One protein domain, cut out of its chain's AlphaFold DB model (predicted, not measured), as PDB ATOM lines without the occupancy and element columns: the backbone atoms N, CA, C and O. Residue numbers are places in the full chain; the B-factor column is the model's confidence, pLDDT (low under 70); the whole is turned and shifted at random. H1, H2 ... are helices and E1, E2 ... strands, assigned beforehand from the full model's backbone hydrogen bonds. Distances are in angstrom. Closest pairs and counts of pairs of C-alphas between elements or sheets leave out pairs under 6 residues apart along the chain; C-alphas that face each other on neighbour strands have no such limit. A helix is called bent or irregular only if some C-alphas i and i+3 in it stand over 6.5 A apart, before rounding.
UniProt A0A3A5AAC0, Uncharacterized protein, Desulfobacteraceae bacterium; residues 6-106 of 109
ATOM      1  N   GLU A   6     -47.882-115.241   0.543       86.94
ATOM      2  CA  GLU A   6     -48.702-114.849   1.701       86.94
ATOM      3  C   GLU A   6     -50.072-115.545   1.693       86.94
ATOM      4  O   GLU A   6     -50.558-116.015   2.718       86.94
ATOM      5  N   HIS A   7     -50.688-115.689   0.516       88.81
ATOM      6  CA  HIS A   7     -51.997-116.330   0.399       88.81
ATOM      7  C   HIS A   7     -51.867-117.857   0.467       88.81
ATOM      8  O   HIS A   7     -52.789-118.530   0.923       88.81
ATOM      9  N   LYS A   8     -50.730-118.425   0.040       87.88
ATOM     10  CA  LYS A   8     -50.471-119.863   0.193       87.88
ATOM     11  C   LYS A   8     -50.346-120.255   1.656       87.88
ATOM     12  O   LYS A   8     -50.814-121.334   2.002       87.88
ATOM     13  N   GLU A   9     -49.725-119.426   2.492       89.06
ATOM     14  CA  GLU A   9     -49.650-119.696   3.932       89.06
ATOM     15  C   GLU A   9     -51.051-119.761   4.546       89.06
ATOM     16  O   GLU A   9     -51.385-120.758   5.180       89.06
ATOM     17  N   LEU A  10     -51.919-118.795   4.230       88.56
ATOM     18  CA  LEU A  10     -53.316-118.800   4.684       88.56
ATOM     19  C   LEU A  10     -54.110-120.015   4.174       88.56
ATOM     20  O   LEU A  10     -54.890-120.616   4.908       88.56
ATOM     21  N   LEU A  11     -53.900-120.421   2.919       88.88
ATOM     22  CA  LEU A  11     -54.530-121.621   2.358       88.88
ATOM     23  C   LEU A  11     -54.012-122.908   3.029       88.88
ATOM     24  O   LEU A  11     -54.782-123.843   3.240       88.88
ATOM     25  N   LYS A  12     -52.732-122.964   3.416       89.50
ATOM     26  CA  LYS A  12     -52.187-124.080   4.207       89.50
ATOM     27  C   LYS A  12     -52.814-124.131   5.600       89.50
ATOM     28  O   LYS A  12     -53.167-125.217   6.054       89.50
ATOM     29  N   GLU A  13     -52.993-122.984   6.255       86.50
ATOM     30  CA  GLU A  13     -53.694-122.895   7.545       86.50
ATOM     31  C   GLU A  13     -55.153-123.356   7.449       86.50
ATOM     32  O   GLU A  13     -55.662-123.981   8.376       86.50
ATOM     33  N   LEU A  14     -55.797-123.124   6.300       85.19
ATOM     34  CA  LEU A  14     -57.140-123.617   5.988       85.19
ATOM     35  C   LEU A  14     -57.202-125.157   5.832       85.19
ATOM     36  O   LEU A  14     -58.285-125.736   5.812       85.19
ATOM     37  N   GLY A  15     -56.055-125.839   5.739       85.06
ATOM     38  CA  GLY A  15     -55.960-127.299   5.648       85.06
ATOM     39  C   GLY A  15     -55.571-127.834   4.269       85.06
ATOM     40  O   GLY A  15     -55.611-129.046   4.058       85.06
ATOM     41  N   LEU A  16     -55.175-126.964   3.333       90.38
ATOM     42  CA  LEU A  16     -54.664-127.383   2.028       90.38
ATOM     43  C   LEU A  16     -53.212-127.864   2.128       90.38
ATOM     44  O   LEU A  16     -52.355-127.265   2.777       90.38
ATOM     45  N   SER A  17     -52.920-128.953   1.431       89.75
ATOM     46  CA  SER A  17     -51.578-129.493   1.258       89.75
ATOM     47  C   SER A  17     -50.850-128.835   0.083       89.75
ATOM     48  O   SER A  17     -51.456-128.244  -0.811       89.75
ATOM     49  N   GLU A  18     -49.526-128.996   0.019       88.12
ATOM     50  CA  GLU A  18     -48.755-128.473  -1.118       88.12
ATOM     51  C   GLU A  18     -49.157-129.089  -2.464       88.12
ATOM     52  O   GLU A  18     -49.064-128.433  -3.501       88.12
ATOM     53  N   ASN A  19     -49.639-130.333  -2.446       88.50
ATOM     54  CA  ASN A  19     -50.113-131.008  -3.648       88.50
ATOM     55  C   ASN A  19     -51.416-130.396  -4.168       88.50
ATOM     56  O   ASN A  19     -51.617-130.354  -5.381       88.50
ATOM     57  N   ASP A  20     -52.258-129.862  -3.280       88.88
ATOM     58  CA  ASP A  20     -53.538-129.265  -3.663       88.88
ATOM     59  C   ASP A  20     -53.346-127.999  -4.502       88.88
ATOM     60  O   ASP A  20     -54.159-127.716  -5.379       88.88
ATOM     61  N   PHE A  21     -52.229-127.275  -4.338       88.00
ATOM     62  CA  PHE A  21     -51.916-126.107  -5.173       88.00
ATOM     63  C   PHE A  21     -51.772-126.443  -6.661       88.00
ATOM     64  O   PHE A  21     -51.929-125.560  -7.504       88.00
ATOM     65  N   GLN A  22     -51.520-127.708  -7.012       88.62
ATOM     66  CA  GLN A  22     -51.488-128.153  -8.409       88.62
ATOM     67  C   GLN A  22     -52.884-128.174  -9.043       88.62
ATOM     68  O   GLN A  22     -53.007-128.075 -10.263       88.62
ATOM     69  N   CYS A  23     -53.943-128.264  -8.232       88.00
ATOM     70  CA  CYS A  23     -55.322-128.256  -8.706       88.00
ATOM     71  C   CYS A  23     -55.806-126.850  -9.102       88.00
ATOM     72  O   CYS A  23     -56.773-126.746  -9.857       88.00
ATOM     73  N   PHE A  24     -55.129-125.783  -8.652       90.94
ATOM     74  CA  PHE A  24     -55.525-124.384  -8.853       90.94
ATOM     75  C   PHE A  24     -55.367-123.924 -10.309       90.94
ATOM     76  O   PHE A  24     -54.349-123.361 -10.739       90.94
ATOM     77  N   ASN A  25     -56.434-124.113 -11.075       87.31
ATOM     78  CA  ASN A  25     -56.528-123.710 -12.472       87.31
ATOM     79  C   ASN A  25     -57.289-122.391 -12.680       87.31
ATOM     80  O   ASN A  25     -57.140-121.797 -13.743       87.31
ATOM     81  N   GLY A  26     -58.010-121.890 -11.672       86.81
ATOM     82  CA  GLY A  26     -58.845-120.687 -11.772       86.81
ATOM     83  C   GLY A  26     -60.220-120.928 -12.412       86.81
ATOM     84  O   GLY A  26     -60.973-119.977 -12.574       86.81
ATOM     85  N   GLU A  27     -60.548-122.176 -12.761       86.12
ATOM     86  CA  GLU A  27     -61.844-122.568 -13.336       86.12
ATOM     87  C   GLU A  27     -62.601-123.523 -12.412       86.12
ATOM     88  O   GLU A  27     -63.728-123.252 -12.018       86.12
ATOM     89  N   SER A  28     -61.980-124.655 -12.067       86.62
ATOM     90  CA  SER A  28     -62.562-125.671 -11.186       86.62
ATOM     91  C   SER A  28     -62.038-125.588  -9.763       86.62
ATOM     92  O   SER A  28     -62.727-126.033  -8.860       86.62
ATOM     93  N   VAL A  29     -60.814-125.082  -9.581       91.25
ATOM     94  CA  VAL A  29     -60.263-124.774  -8.260       91.25
ATOM     95  C   VAL A  29     -59.649-123.385  -8.308       91.25
ATOM     96  O   VAL A  29     -58.775-123.107  -9.138       91.25
ATOM     97  N   SER A  30     -60.137-122.514  -7.435       93.62
ATOM     98  CA  SER A  30     -59.705-121.123  -7.310       93.62
ATOM     99  C   SER A  30     -59.744-120.702  -5.844       93.62
ATOM    100  O   SER A  30     -60.166-121.469  -4.986       93.62
ATOM    101  N   TYR A  31     -59.310-119.487  -5.543       93.31
ATOM    102  CA  TYR A  31     -59.482-118.897  -4.222       93.31
ATOM    103  C   TYR A  31     -59.715-117.398  -4.322       93.31
ATOM    104  O   TYR A  31     -59.360-116.758  -5.315       93.31
ATOM    105  N   GLU A  32     -60.263-116.853  -3.248       93.12
ATOM    106  CA  GLU A  32     -60.375-115.423  -3.021       93.12
ATOM    107  C   GLU A  32     -59.696-115.047  -1.711       93.12
ATOM    108  O   GLU A  32     -59.592-115.861  -0.792       93.12
ATOM    109  N   PHE A  33     -59.215-113.810  -1.656       91.75
ATOM    110  CA  PHE A  33     -58.622-113.209  -0.472       91.75
ATOM    111  C   PHE A  33     -59.296-111.865  -0.207       91.75
ATOM    112  O   PHE A  33     -59.437-111.051  -1.120       91.75
ATOM    113  N   ASP A  34     -59.672-111.644   1.045       89.88
ATOM    114  CA  ASP A  34     -60.199-110.394   1.572       89.88
ATOM    115  C   ASP A  34     -59.472-110.078   2.885       89.88
ATOM    116  O   ASP A  34     -59.327-110.943   3.744       89.88
ATOM    117  N   GLU A  35     -59.013-108.842   3.072       86.06
ATOM    118  CA  GLU A  35     -58.228-108.471   4.261       86.06
ATOM    119  C   GLU A  35     -59.018-108.590   5.577       86.06
ATOM    120  O   GLU A  35     -58.428-108.800   6.635       86.06
ATOM    121  N   ASN A  36     -60.348-108.476   5.527       84.81
ATOM    122  CA  ASN A  36     -61.218-108.530   6.704       84.81
ATOM    123  C   ASN A  36     -61.797-109.926   6.957       84.81
ATOM    124  O   ASN A  36     -62.304-110.177   8.050       84.81
ATOM    125  N   ARG A  37     -61.771-110.816   5.955       84.19
ATOM    126  CA  ARG A  37     -62.382-112.158   6.015       84.19
ATOM    127  C   ARG A  37     -61.389-113.302   5.788       84.19
ATOM    128  O   ARG A  37     -61.679-114.447   6.119       84.19
ATOM    129  N   GLY A  38     -60.192-113.013   5.295       88.19
ATOM    130  CA  GLY A  38     -59.136-113.988   5.053       88.19
ATOM    131  C   GLY A  38     -59.259-114.626   3.676       88.19
ATOM    132  O   GLY A  38     -59.563-113.949   2.698       88.19
ATOM    133  N   VAL A  39     -58.995-115.927   3.579       90.81
ATOM    134  CA  VAL A  39     -59.080-116.675   2.317       90.81
ATOM    135  C   VAL A  39     -60.333-117.537   2.272       90.81
ATOM    136  O   VAL A  39     -60.747-118.087   3.289       90.81
ATOM    137  N   ARG A  40     -60.913-117.711   1.085       91.88
ATOM    138  CA  ARG A  40     -61.884-118.779   0.822       91.88
ATOM    139  C   ARG A  40     -61.496-119.566  -0.417       91.88
ATOM    140  O   ARG A  40     -60.928-119.015  -1.361       91.88
ATOM    141  N   LEU A  41     -61.812-120.849  -0.406       93.19
ATOM    142  CA  LEU A  41     -61.520-121.791  -1.473       93.19
ATOM    143  C   LEU A  41     -62.758-121.973  -2.351       93.19
ATOM    144  O   LEU A  41     -63.858-122.149  -1.846       93.19
ATOM    145  N   TYR A  42     -62.573-121.980  -3.663       93.62
ATOM    146  CA  TYR A  42     -63.560-122.500  -4.599       93.62
ATOM    147  C   TYR A  42     -63.135-123.897  -5.014       93.62
ATOM    148  O   TYR A  42     -62.115-124.044  -5.688       93.62
ATOM    149  N   ASP A  43     -63.899-124.905  -4.620       92.12
ATOM    150  CA  ASP A  43     -63.661-126.296  -4.998       92.12
ATOM    151  C   ASP A  43     -64.982-127.090  -5.030       92.12
ATOM    152  O   ASP A  43     -65.195-128.004  -4.234       92.12
ATOM    153  N   PRO A  44     -65.892-126.795  -5.979       91.31
ATOM    154  CA  PRO A  44     -67.204-127.451  -6.078       91.31
ATOM    155  C   PRO A  44     -67.146-128.978  -6.238       91.31
ATOM    156  O   PRO A  44     -68.164-129.655  -6.115       91.31
ATOM    157  N   TYR A  45     -65.975-129.530  -6.565       89.19
ATOM    158  CA  TYR A  45     -65.783-130.951  -6.835       89.19
ATOM    159  C   TYR A  45     -64.893-131.652  -5.805       89.19
ATOM    160  O   TYR A  45     -64.519-132.798  -6.060       89.19
ATOM    161  N   TYR A  46     -64.553-131.000  -4.684       87.06
ATOM    162  CA  TYR A  46     -63.690-131.559  -3.633       87.06
ATOM    163  C   TYR A  46     -62.408-132.198  -4.205       87.06
ATOM    164  O   TYR A  46     -62.059-133.342  -3.910       87.06
ATOM    165  N   ARG A  47     -61.740-131.489  -5.122       88.94
ATOM    166  CA  ARG A  47     -60.482-131.935  -5.742       88.94
ATOM    167  C   ARG A  47     -59.285-131.762  -4.821       88.94
ATOM    168  O   ARG A  47     -58.260-132.402  -5.047       88.94
ATOM    169  N   THR A  48     -59.406-130.874  -3.850       89.94
ATOM    170  CA  THR A  48     -58.386-130.581  -2.856       89.94
ATOM    171  C   THR A  48     -58.612-131.385  -1.577       89.94
ATOM    172  O   THR A  48     -59.669-131.971  -1.357       89.94
ATOM    173  N   SER A  49     -57.616-131.384  -0.697       87.31
ATOM    174  CA  SER A  49     -57.684-132.025   0.621       87.31
ATOM    175  C   SER A  49     -58.451-131.209   1.673       87.31
ATOM    176  O   SER A  49     -58.338-131.506   2.865       87.31
ATOM    177  N   TYR A  50     -59.208-130.183   1.267       86.81
ATOM    178  CA  TYR A  50     -60.026-129.385   2.177       86.81
ATOM    179  C   TYR A  50     -61.083-130.259   2.871       86.81
ATOM    180  O   TYR A  50     -61.754-131.066   2.227       86.81
ATOM    181  N   GLN A  51     -61.182-130.147   4.199       81.00
ATOM    182  CA  GLN A  51     -61.982-131.062   5.031       81.00
ATOM    183  C   GLN A  51     -63.309-130.475   5.503       81.00
ATOM    184  O   GLN A  51     -64.161-131.230   5.974       81.00
ATOM    185  N   GLU A  52     -63.479-129.159   5.395       84.00
ATOM    186  CA  GLU A  52     -64.711-128.504   5.818       84.00
ATOM    187  C   GLU A  52     -65.734-128.458   4.683       84.00
ATOM    188  O   GLU A  52     -65.492-128.878   3.547       84.00
ATOM    189  N   PHE A  53     -66.926-127.986   5.031       82.44
ATOM    190  CA  PHE A  53     -68.039-127.927   4.109       82.44
ATOM    191  C   PHE A  53     -67.789-126.902   2.998       82.44
ATOM    192  O   PHE A  53     -67.334-125.783   3.236       82.44
ATOM    193  N   ILE A  54     -68.119-127.300   1.772       87.19
ATOM    194  CA  ILE A  54     -68.183-126.414   0.613       87.19
ATOM    195  C   ILE A  54     -69.658-126.213   0.288       87.19
ATOM    196  O   ILE A  54     -70.395-127.186   0.091       87.19
ATOM    197  N   GLU A  55     -70.079-124.952   0.256       86.50
ATOM    198  CA  GLU A  55     -71.450-124.549  -0.013       86.50
ATOM    199  C   GLU A  55     -71.908-124.947  -1.427       86.50
ATOM    200  O   GLU A  55     -71.129-125.336  -2.301       86.50
ATOM    201  N   VAL A  56     -73.220-124.855  -1.667       87.06
ATOM    202  CA  VAL A  56     -73.854-125.253  -2.941       87.06
ATOM    203  C   VAL A  56     -73.311-124.457  -4.134       87.06
ATOM    204  O   VAL A  56     -73.354-124.931  -5.270       87.06
ATOM    205  N   ASP A  57     -72.802-123.253  -3.886       88.94
ATOM    206  CA  ASP A  57     -72.187-122.392  -4.891       88.94
ATOM    207  C   ASP A  57     -70.727-122.768  -5.212       88.94
ATOM    208  O   ASP A  57     -70.134-122.171  -6.108       88.94
ATOM    209  N   GLY A  58     -70.168-123.775  -4.531       88.88
ATOM    210  CA  GLY A  58     -68.808-124.269  -4.724       88.88
ATOM    211  C   GLY A  58     -67.749-123.566  -3.882       88.88
ATOM    212  O   GLY A  58     -66.570-123.900  -4.022       88.88
ATOM    213  N   TRP A  59     -68.136-122.615  -3.027       92.81
ATOM    214  CA  TRP A  59     -67.219-121.891  -2.156       92.81
ATOM    215  C   TRP A  59     -67.188-122.461  -0.742       92.81
ATOM    216  O   TRP A  59     -68.197-122.896  -0.195       92.81
ATOM    217  N   SER A  60     -66.010-122.441  -0.131       89.50
ATOM    218  CA  SER A  60     -65.868-122.631   1.304       89.50
ATOM    219  C   SER A  60     -66.315-121.380   2.058       89.50
ATOM    220  O   SER A  60     -66.292-120.266   1.517       89.50
ATOM    221  N   ALA A  61     -66.588-121.556   3.348       87.25
ATOM    222  CA  ALA A  61     -66.615-120.447   4.289       87.25
ATOM    223  C   ALA A  61     -65.278-119.684   4.282       87.25
ATOM    224  O   ALA A  61     -64.227-120.204   3.872       87.25
ATOM    225  N   TRP A  62     -65.313-118.436   4.743       89.25
ATOM    226  CA  TRP A  62     -64.107-117.630   4.886       89.25
ATOM    227  C   TRP A  62     -63.230-118.154   6.028       89.25
ATOM    228  O   TRP A  62     -63.722-118.518   7.095       89.25
ATOM    229  N   SER A  63     -61.908-118.139   5.848       84.38
ATOM    230  CA  SER A  63     -60.965-118.690   6.828       84.38
ATOM    231  C   SER A  63     -61.057-118.022   8.206       84.38
ATOM    232  O   SER A  63     -60.814-118.680   9.217       84.38
ATOM    233  N   LEU A  64     -61.422-116.733   8.280       79.94
ATOM    234  CA  LEU A  64     -61.619-116.031   9.557       79.94
ATOM    235  C   LEU A  64     -62.958-116.334  10.233       79.94
ATOM    236  O   LEU A  64     -63.052-116.169  11.449       79.94
ATOM    237  N   GLU A  65     -63.970-116.786   9.491       77.94
ATOM    238  CA  GLU A  65     -65.246-117.207  10.082       77.94
ATOM    239  C   GLU A  65     -65.084-118.505  10.884       77.94
ATOM    240  O   GLU A  65     -65.880-118.755  11.786       77.94
ATOM    241  N   LYS A  66     -64.000-119.263  10.632       66.00
ATOM    242  CA  LYS A  66     -63.661-120.519  11.317       66.00
ATOM    243  C   LYS A  66     -64.866-121.451  11.397       66.00
ATOM    244  O   LYS A  66     -65.219-121.917  12.478       66.00
ATOM    245  N   ASP A  67     -65.503-121.694  10.256       65.56
ATOM    246  CA  ASP A  67     -66.584-122.667  10.185       65.56
ATOM    247  C   ASP A  67     -66.014-124.071  10.437       65.56
ATOM    248  O   ASP A  67     -65.351-124.651   9.581       65.56
ATOM    249  N   THR A  68     -66.204-124.569  11.659       65.44
ATOM    250  CA  THR A  68     -65.771-125.897  12.116       65.44
ATOM    251  C   THR A  68     -66.891-126.920  12.019       65.44
ATOM    252  O   THR A  68     -66.779-127.995  12.600       65.44
ATOM    253  N   PHE A  69     -67.983-126.621  11.311       68.06
ATOM    254  CA  PHE A  69     -69.188-127.444  11.313       68.06
ATOM    255  C   PHE A  69     -68.922-128.932  11.019       68.06
ATOM    256  O   PHE A  69     -69.432-129.806  11.726       68.06
ATOM    257  N   MET A  70     -68.107-129.245  10.003       64.94
ATOM    258  CA  MET A  70     -67.788-130.637   9.658       64.94
ATOM    259  C   MET A  70     -66.819-131.261  10.660       64.94
ATOM    260  O   MET A  70     -66.979-132.431  11.021       64.94
ATOM    261  N   SER A  71     -65.829-130.495  11.115       67.62
ATOM    262  CA  SER A  71     -64.904-130.930  12.161       67.62
ATOM    263  C   SER A  71     -65.621-131.264  13.477       67.62
ATOM    264  O   SER A  71     -65.411-132.356  14.009       67.62
ATOM    265  N   ASP A  72     -66.529-130.403  13.938       71.44
ATOM    266  CA  ASP A  72     -67.314-130.579  15.166       71.44
ATOM    267  C   ASP A  72     -68.263-131.780  15.051       71.44
ATOM    268  O   ASP A  72     -68.362-132.600  15.964       71.44
ATOM    269  N   LEU A  73     -68.913-131.954  13.894       72.88
ATOM    270  CA  LEU A  73     -69.785-133.106  13.645       72.88
ATOM    271  C   LEU A  73     -69.013-134.437  13.668       72.88
ATOM    272  O   LEU A  73     -69.539-135.474  14.082       72.88
ATOM    273  N   LEU A  74     -67.766-134.434  13.194       68.50
ATOM    274  CA  LEU A  74     -66.948-135.637  13.075       68.50
ATOM    275  C   LEU A  74     -66.090-135.921  14.310       68.50
ATOM    276  O   LEU A  74     -65.530-137.018  14.382       68.50
ATOM    277  N   GLU A  75     -65.978-135.007  15.274       73.88
ATOM    278  CA  GLU A  75     -65.100-135.157  16.441       73.88
ATOM    279  C   GLU A  75     -65.428-136.421  17.252       73.88
ATOM    280  O   GLU A  75     -64.556-137.270  17.473       73.88
ATOM    281  N   GLU A  76     -66.699-136.611  17.621       66.50
ATOM    282  CA  GLU A  76     -67.146-137.791  18.375       66.50
ATOM    283  C   GLU A  76     -66.901-139.089  17.592       66.50
ATOM    284  O   GLU A  76     -66.406-140.084  18.135       66.50
ATOM    285  N   THR A  77     -67.159-139.058  16.282       68.50
ATOM    286  CA  THR A  77     -66.961-140.211  15.395       68.50
ATOM    287  C   THR A  77     -65.474-140.553  15.258       68.50
ATOM    288  O   THR A  77     -65.088-141.722  15.335       68.50
ATOM    289  N   ARG A  78     -64.601-139.549  15.102       68.75
ATOM    290  CA  ARG A  78     -63.143-139.729  15.017       68.75
ATOM    291  C   ARG A  78     -62.581-140.278  16.327       68.75
ATOM    292  O   ARG A  78     -61.743-141.182  16.287       68.75
ATOM    293  N   ALA A  79     -63.061-139.799  17.474       72.56
ATOM    294  CA  ALA A  79     -62.660-140.306  18.784       72.56
ATOM    295  C   ALA A  79     -63.055-141.780  18.979       72.56
ATOM    296  O   ALA A  79     -62.263-142.579  19.492       72.56
ATOM    297  N   GLU A  80     -64.250-142.174  18.535       69.81
ATOM    298  CA  GLU A  80     -64.701-143.564  18.591       69.81
ATOM    299  C   GLU A  80     -63.903-144.475  17.647       69.81
ATOM    300  O   GLU A  80     -63.423-145.534  18.068       69.81
ATOM    301  N   VAL A  81     -63.657-144.039  16.407       68.25
ATOM    302  CA  VAL A  81     -62.815-144.769  15.445       68.25
ATOM    303  C   VAL A  81     -61.386-144.925  15.967       68.25
ATOM    304  O   VAL A  81     -60.821-146.014  15.873       68.25
ATOM    305  N   ALA A  82     -60.798-143.885  16.564       70.25
ATOM    306  CA  ALA A  82     -59.464-143.960  17.160       70.25
ATOM    307  C   ALA A  82     -59.415-144.962  18.325       70.25
ATOM    308  O   ALA A  82     -58.501-145.785  18.397       70.25
ATOM    309  N   ARG A  83     -60.430-144.967  19.202       72.19
ATOM    310  CA  ARG A  83     -60.558-145.959  20.286       72.19
ATOM    311  C   ARG A  83     -60.721-147.377  19.743       72.19
ATOM    312  O   ARG A  83     -60.120-148.303  20.286       72.19
ATOM    313  N   ALA A  84     -61.507-147.560  18.685       66.88
ATOM    314  CA  ALA A  84     -61.686-148.852  18.032       66.88
ATOM    315  C   ALA A  84     -60.385-149.336  17.374       66.88
ATOM    316  O   ALA A  84     -60.010-150.492  17.553       66.88
ATOM    317  N   GLN A  85     -59.646-148.457  16.689       62.81
ATOM    318  CA  GLN A  85     -58.347-148.790  16.099       62.81
ATOM    319  C   GLN A  85     -57.277-149.090  17.155       62.81
ATOM    320  O   GLN A  85     -56.505-150.023  16.965       62.81
ATOM    321  N   ALA A  86     -57.255-148.369  18.279       67.19
ATOM    322  CA  ALA A  86     -56.336-148.640  19.385       67.19
ATOM    323  C   ALA A  86     -56.636-149.974  20.096       67.19
ATOM    324  O   ALA A  86     -55.724-150.635  20.587       67.19
ATOM    325  N   LYS A  87     -57.911-150.385  20.145       65.06
ATOM    326  CA  LYS A  87     -58.336-151.684  20.697       65.06
ATOM    327  C   LYS A  87     -58.200-152.833  19.699       65.06
ATOM    328  O   LYS A  87     -58.105-153.988  20.108       65.06
ATOM    329  N   SER A  88     -58.212-152.538  18.404       56.28
ATOM    330  CA  SER A  88     -58.106-153.542  17.357       56.28
ATOM    331  C   SER A  88     -56.634-153.820  17.069       56.28
ATOM    332  O   SER A  88     -55.988-153.087  16.323       56.28
ATOM    333  N   ALA A  89     -56.105-154.922  17.605       61.84
ATOM    334  CA  ALA A  89     -54.893-155.519  17.055       61.84
ATOM    335  C   ALA A  89     -55.180-155.828  15.580       61.84
ATOM    336  O   ALA A  89     -55.983-156.712  15.278       61.84
ATOM    337  N   LYS A  90     -54.632-155.024  14.657       61.19
ATOM    338  CA  LYS A  90     -54.794-155.273  13.223       61.19
ATOM    339  C   LYS A  90     -54.242-156.678  12.966       61.19
ATOM    340  O   LYS A  90     -53.055-156.883  13.227       61.19
ATOM    341  N   PRO A  91     -55.075-157.635  12.520       65.38
ATOM    342  CA  PRO A  91     -54.599-158.981  12.264       65.38
ATOM    343  C   PRO A  91     -53.494-158.903  11.215       65.38
ATOM    344  O   PRO A  91     -53.579-158.119  10.262       65.38
ATOM    345  N   SER A  92     -52.434-159.675  11.413       69.19
ATOM    346  CA  SER A  92     -51.315-159.704  10.482       69.19
ATOM    347  C   SER A  92     -51.781-160.179   9.101       69.19
ATOM    348  O   SER A  92     -52.817-160.839   8.956       69.19
ATOM    349  N   GLN A  93     -51.007-159.877   8.055       67.81
ATOM    350  CA  GLN A  93     -51.303-160.388   6.712       67.81
ATOM    351  C   GLN A  93     -51.431-161.922   6.685       67.81
ATOM    352  O   GLN A  93     -52.263-162.444   5.942       67.81
ATOM    353  N   GLU A  94     -50.685-162.641   7.528       72.69
ATOM    354  CA  GLU A  94     -50.812-164.094   7.684       72.69
ATOM    355  C   GLU A  94     -52.159-164.510   8.285       72.69
ATOM    356  O   GLU A  94     -52.779-165.465   7.813       72.69
ATOM    357  N   GLU A  95     -52.659-163.789   9.288       75.44
ATOM    358  CA  GLU A  95     -53.959-164.069   9.906       75.44
ATOM    359  C   GLU A  95     -55.114-163.801   8.934       75.44
ATOM    360  O   GLU A  95     -56.060-164.593   8.849       75.44
ATOM    361  N   ILE A  96     -54.998-162.738   8.132       78.06
ATOM    362  CA  ILE A  96     -55.952-162.406   7.069       78.06
ATOM    363  C   ILE A  96     -55.933-163.486   5.977       78.06
ATOM    364  O   ILE A  96     -56.994-163.976   5.579       78.06
ATOM    365  N   ALA A  97     -54.749-163.920   5.532       77.06
ATOM    366  CA  ALA A  97     -54.604-164.978   4.532       77.06
ATOM    367  C   ALA A  97     -55.196-166.312   5.019       77.06
ATOM    368  O   ALA A  97     -55.935-166.980   4.289       77.06
ATOM    369  N   LYS A  98     -54.954-166.672   6.285       80.38
ATOM    370  CA  LYS A  98     -55.481-167.894   6.911       80.38
ATOM    371  C   LYS A  98     -57.006-167.850   7.060       80.38
ATOM    372  O   LYS A  98     -57.682-168.855   6.822       80.38
ATOM    373  N   ALA A  99     -57.571-166.690   7.395       81.25
ATOM    374  CA  ALA A  99     -59.018-166.484   7.448       81.25
ATOM    375  C   ALA A  99     -59.669-166.564   6.054       81.25
ATOM    376  O   ALA A  99     -60.702-167.221   5.900       81.25
ATOM    377  N   MET A 100     -59.048-165.967   5.031       78.50
ATOM    378  CA  MET A 100     -59.500-166.057   3.638       78.50
ATOM    379  C   MET A 100     -59.490-167.507   3.139       78.50
ATOM    380  O   MET A 100     -60.495-167.990   2.616       78.50
ATOM    381  N   GLN A 101     -58.406-168.246   3.383       80.38
ATOM    382  CA  GLN A 101     -58.302-169.658   3.010       80.38
ATOM    383  C   GLN A 101     -59.351-170.521   3.729       80.38
ATOM    384  O   GLN A 101     -59.940-171.414   3.125       80.38
ATOM    385  N   LYS A 102     -59.655-170.231   4.999       80.25
ATOM    386  CA  LYS A 102     -60.691-170.942   5.762       80.25
ATOM    387  C   LYS A 102     -62.108-170.674   5.239       80.25
ATOM    388  O   LYS A 102     -62.932-171.588   5.259       80.25
ATOM    389  N   ARG A 103     -62.406-169.448   4.787       75.81
ATOM    390  CA  ARG A 103     -63.739-169.057   4.284       75.81
ATOM    391  C   ARG A 103     -63.975-169.465   2.832       75.81
ATOM    392  O   ARG A 103     -65.086-169.869   2.505       75.81
ATOM    393  N   PHE A 104     -62.949-169.393   1.987       79.88
ATOM    394  CA  PHE A 104     -63.073-169.592   0.537       79.88
ATOM    395  C   PHE A 104     -62.395-170.866   0.014       79.88
ATOM    396  O   PHE A 104     -62.674-171.290  -1.101       79.88
ATOM    397  N   GLY A 105     -61.552-171.531   0.810       63.69
ATOM    398  CA  GLY A 105     -60.854-172.759   0.408       63.69
ATOM    399  C   GLY A 105     -61.732-174.014   0.370       63.69
ATOM    400  O   GLY A 105     -61.331-175.023  -0.204       63.69
ATOM    401  N   LYS A 106     -62.949-173.975   0.928       63.00
ATOM    402  CA  LYS A 106     -63.928-175.069   0.816       63.00
ATOM    403  C   LYS A 106     -64.860-174.857  -0.376       63.00
ATOM    404  O   LYS A 106     -66.050-174.622  -0.196       63.00
TER     405      LYS A 106
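Overview. This is residues 6 to 106 of the 109 residues of an uncharacterized protein of Desulfobacteraceae bacterium (UniProt A0A3A5AAC0). A small head of one strand hairpin, E1 and E2, with H1 packed beside it and a long looping stretch wound against it, continues into a long helical arm, H3, with H4 at the far end. Residues 43 to 68, a long stretch with no named element, lead from E2 to H3, and from residue 73 on nearly the whole arm sticks out, with residues 73 to 90, 92 to 98 and 100 to 106 standing free. The printed part has 101 residues with four named helices and two named strands, in the order H1 H2 E1 E2 H3 H4; the sheet is E1 - E2, antiparallel, and the class is mostly helix. The whole is extended, with a radius of gyration of the C-alphas of 20.0 A, and spans 64 by 29 by 26 A, the arm making the length.

Arrangement. H1, residues 6 to 13, and H2, residues 20 to 23, are near each other, with 5 pairs of C-alphas within 10 A. E1, residues 30 to 34, and E2, residues 38 to 42, form a hairpin, antiparallel at 159 degrees between directions. N 32 and O 40 are 2.9 A apart, and N 38 and O 34 are 2.7 A apart, both within hydrogen-bond range. H1 has 5 pairs of C-alphas within 8 A of E2, the closest those of Leu 10 and Val 39, 6.6 A apart. The closest C-alphas of H1 and E1, those of His 7 and Phe 33, are 7.4 A apart. H3, residues 69 to 87, touches no helix and is apart from H4, residues 93 to 104. In H1 and H4 every O i to N i+4 pair is within hydrogen-bond range, in H3 13 of 15 are, and H2 is too short for such a pair.

Along the chain. H1 begins at C-alpha 6, (-48.702, -114.849, 1.701), and is 11.1 A long; H2 has four residues. E1 is 13.9 A long and E2 13.6 A. H3, 28.2 A long, begins at C-alpha 69, (-69.188, -127.444, 11.313). It has a kink of 40 degrees near residue 76 and is irregular, with C-alphas 73 and 76 7.2 A apart. H4, 16.2 A long, ends at C-alpha 104, (-63.073, -169.592, 0.537).

Size, cuts and confidence. The C-alphas of Glu 35 and Lys 106, the two farthest apart, are 66.9 A apart. Residues 73 to 90, 92 to 98 and 100 to 106 stand free. The link from E2 to H3 is long, with 26 residues; that from H3 to H4 is tight. The printed part has no cut. The mean pLDDT of the printed part is 80.8, and 24 residues are under 70, among them residues 66 to 71 and 84 to 93.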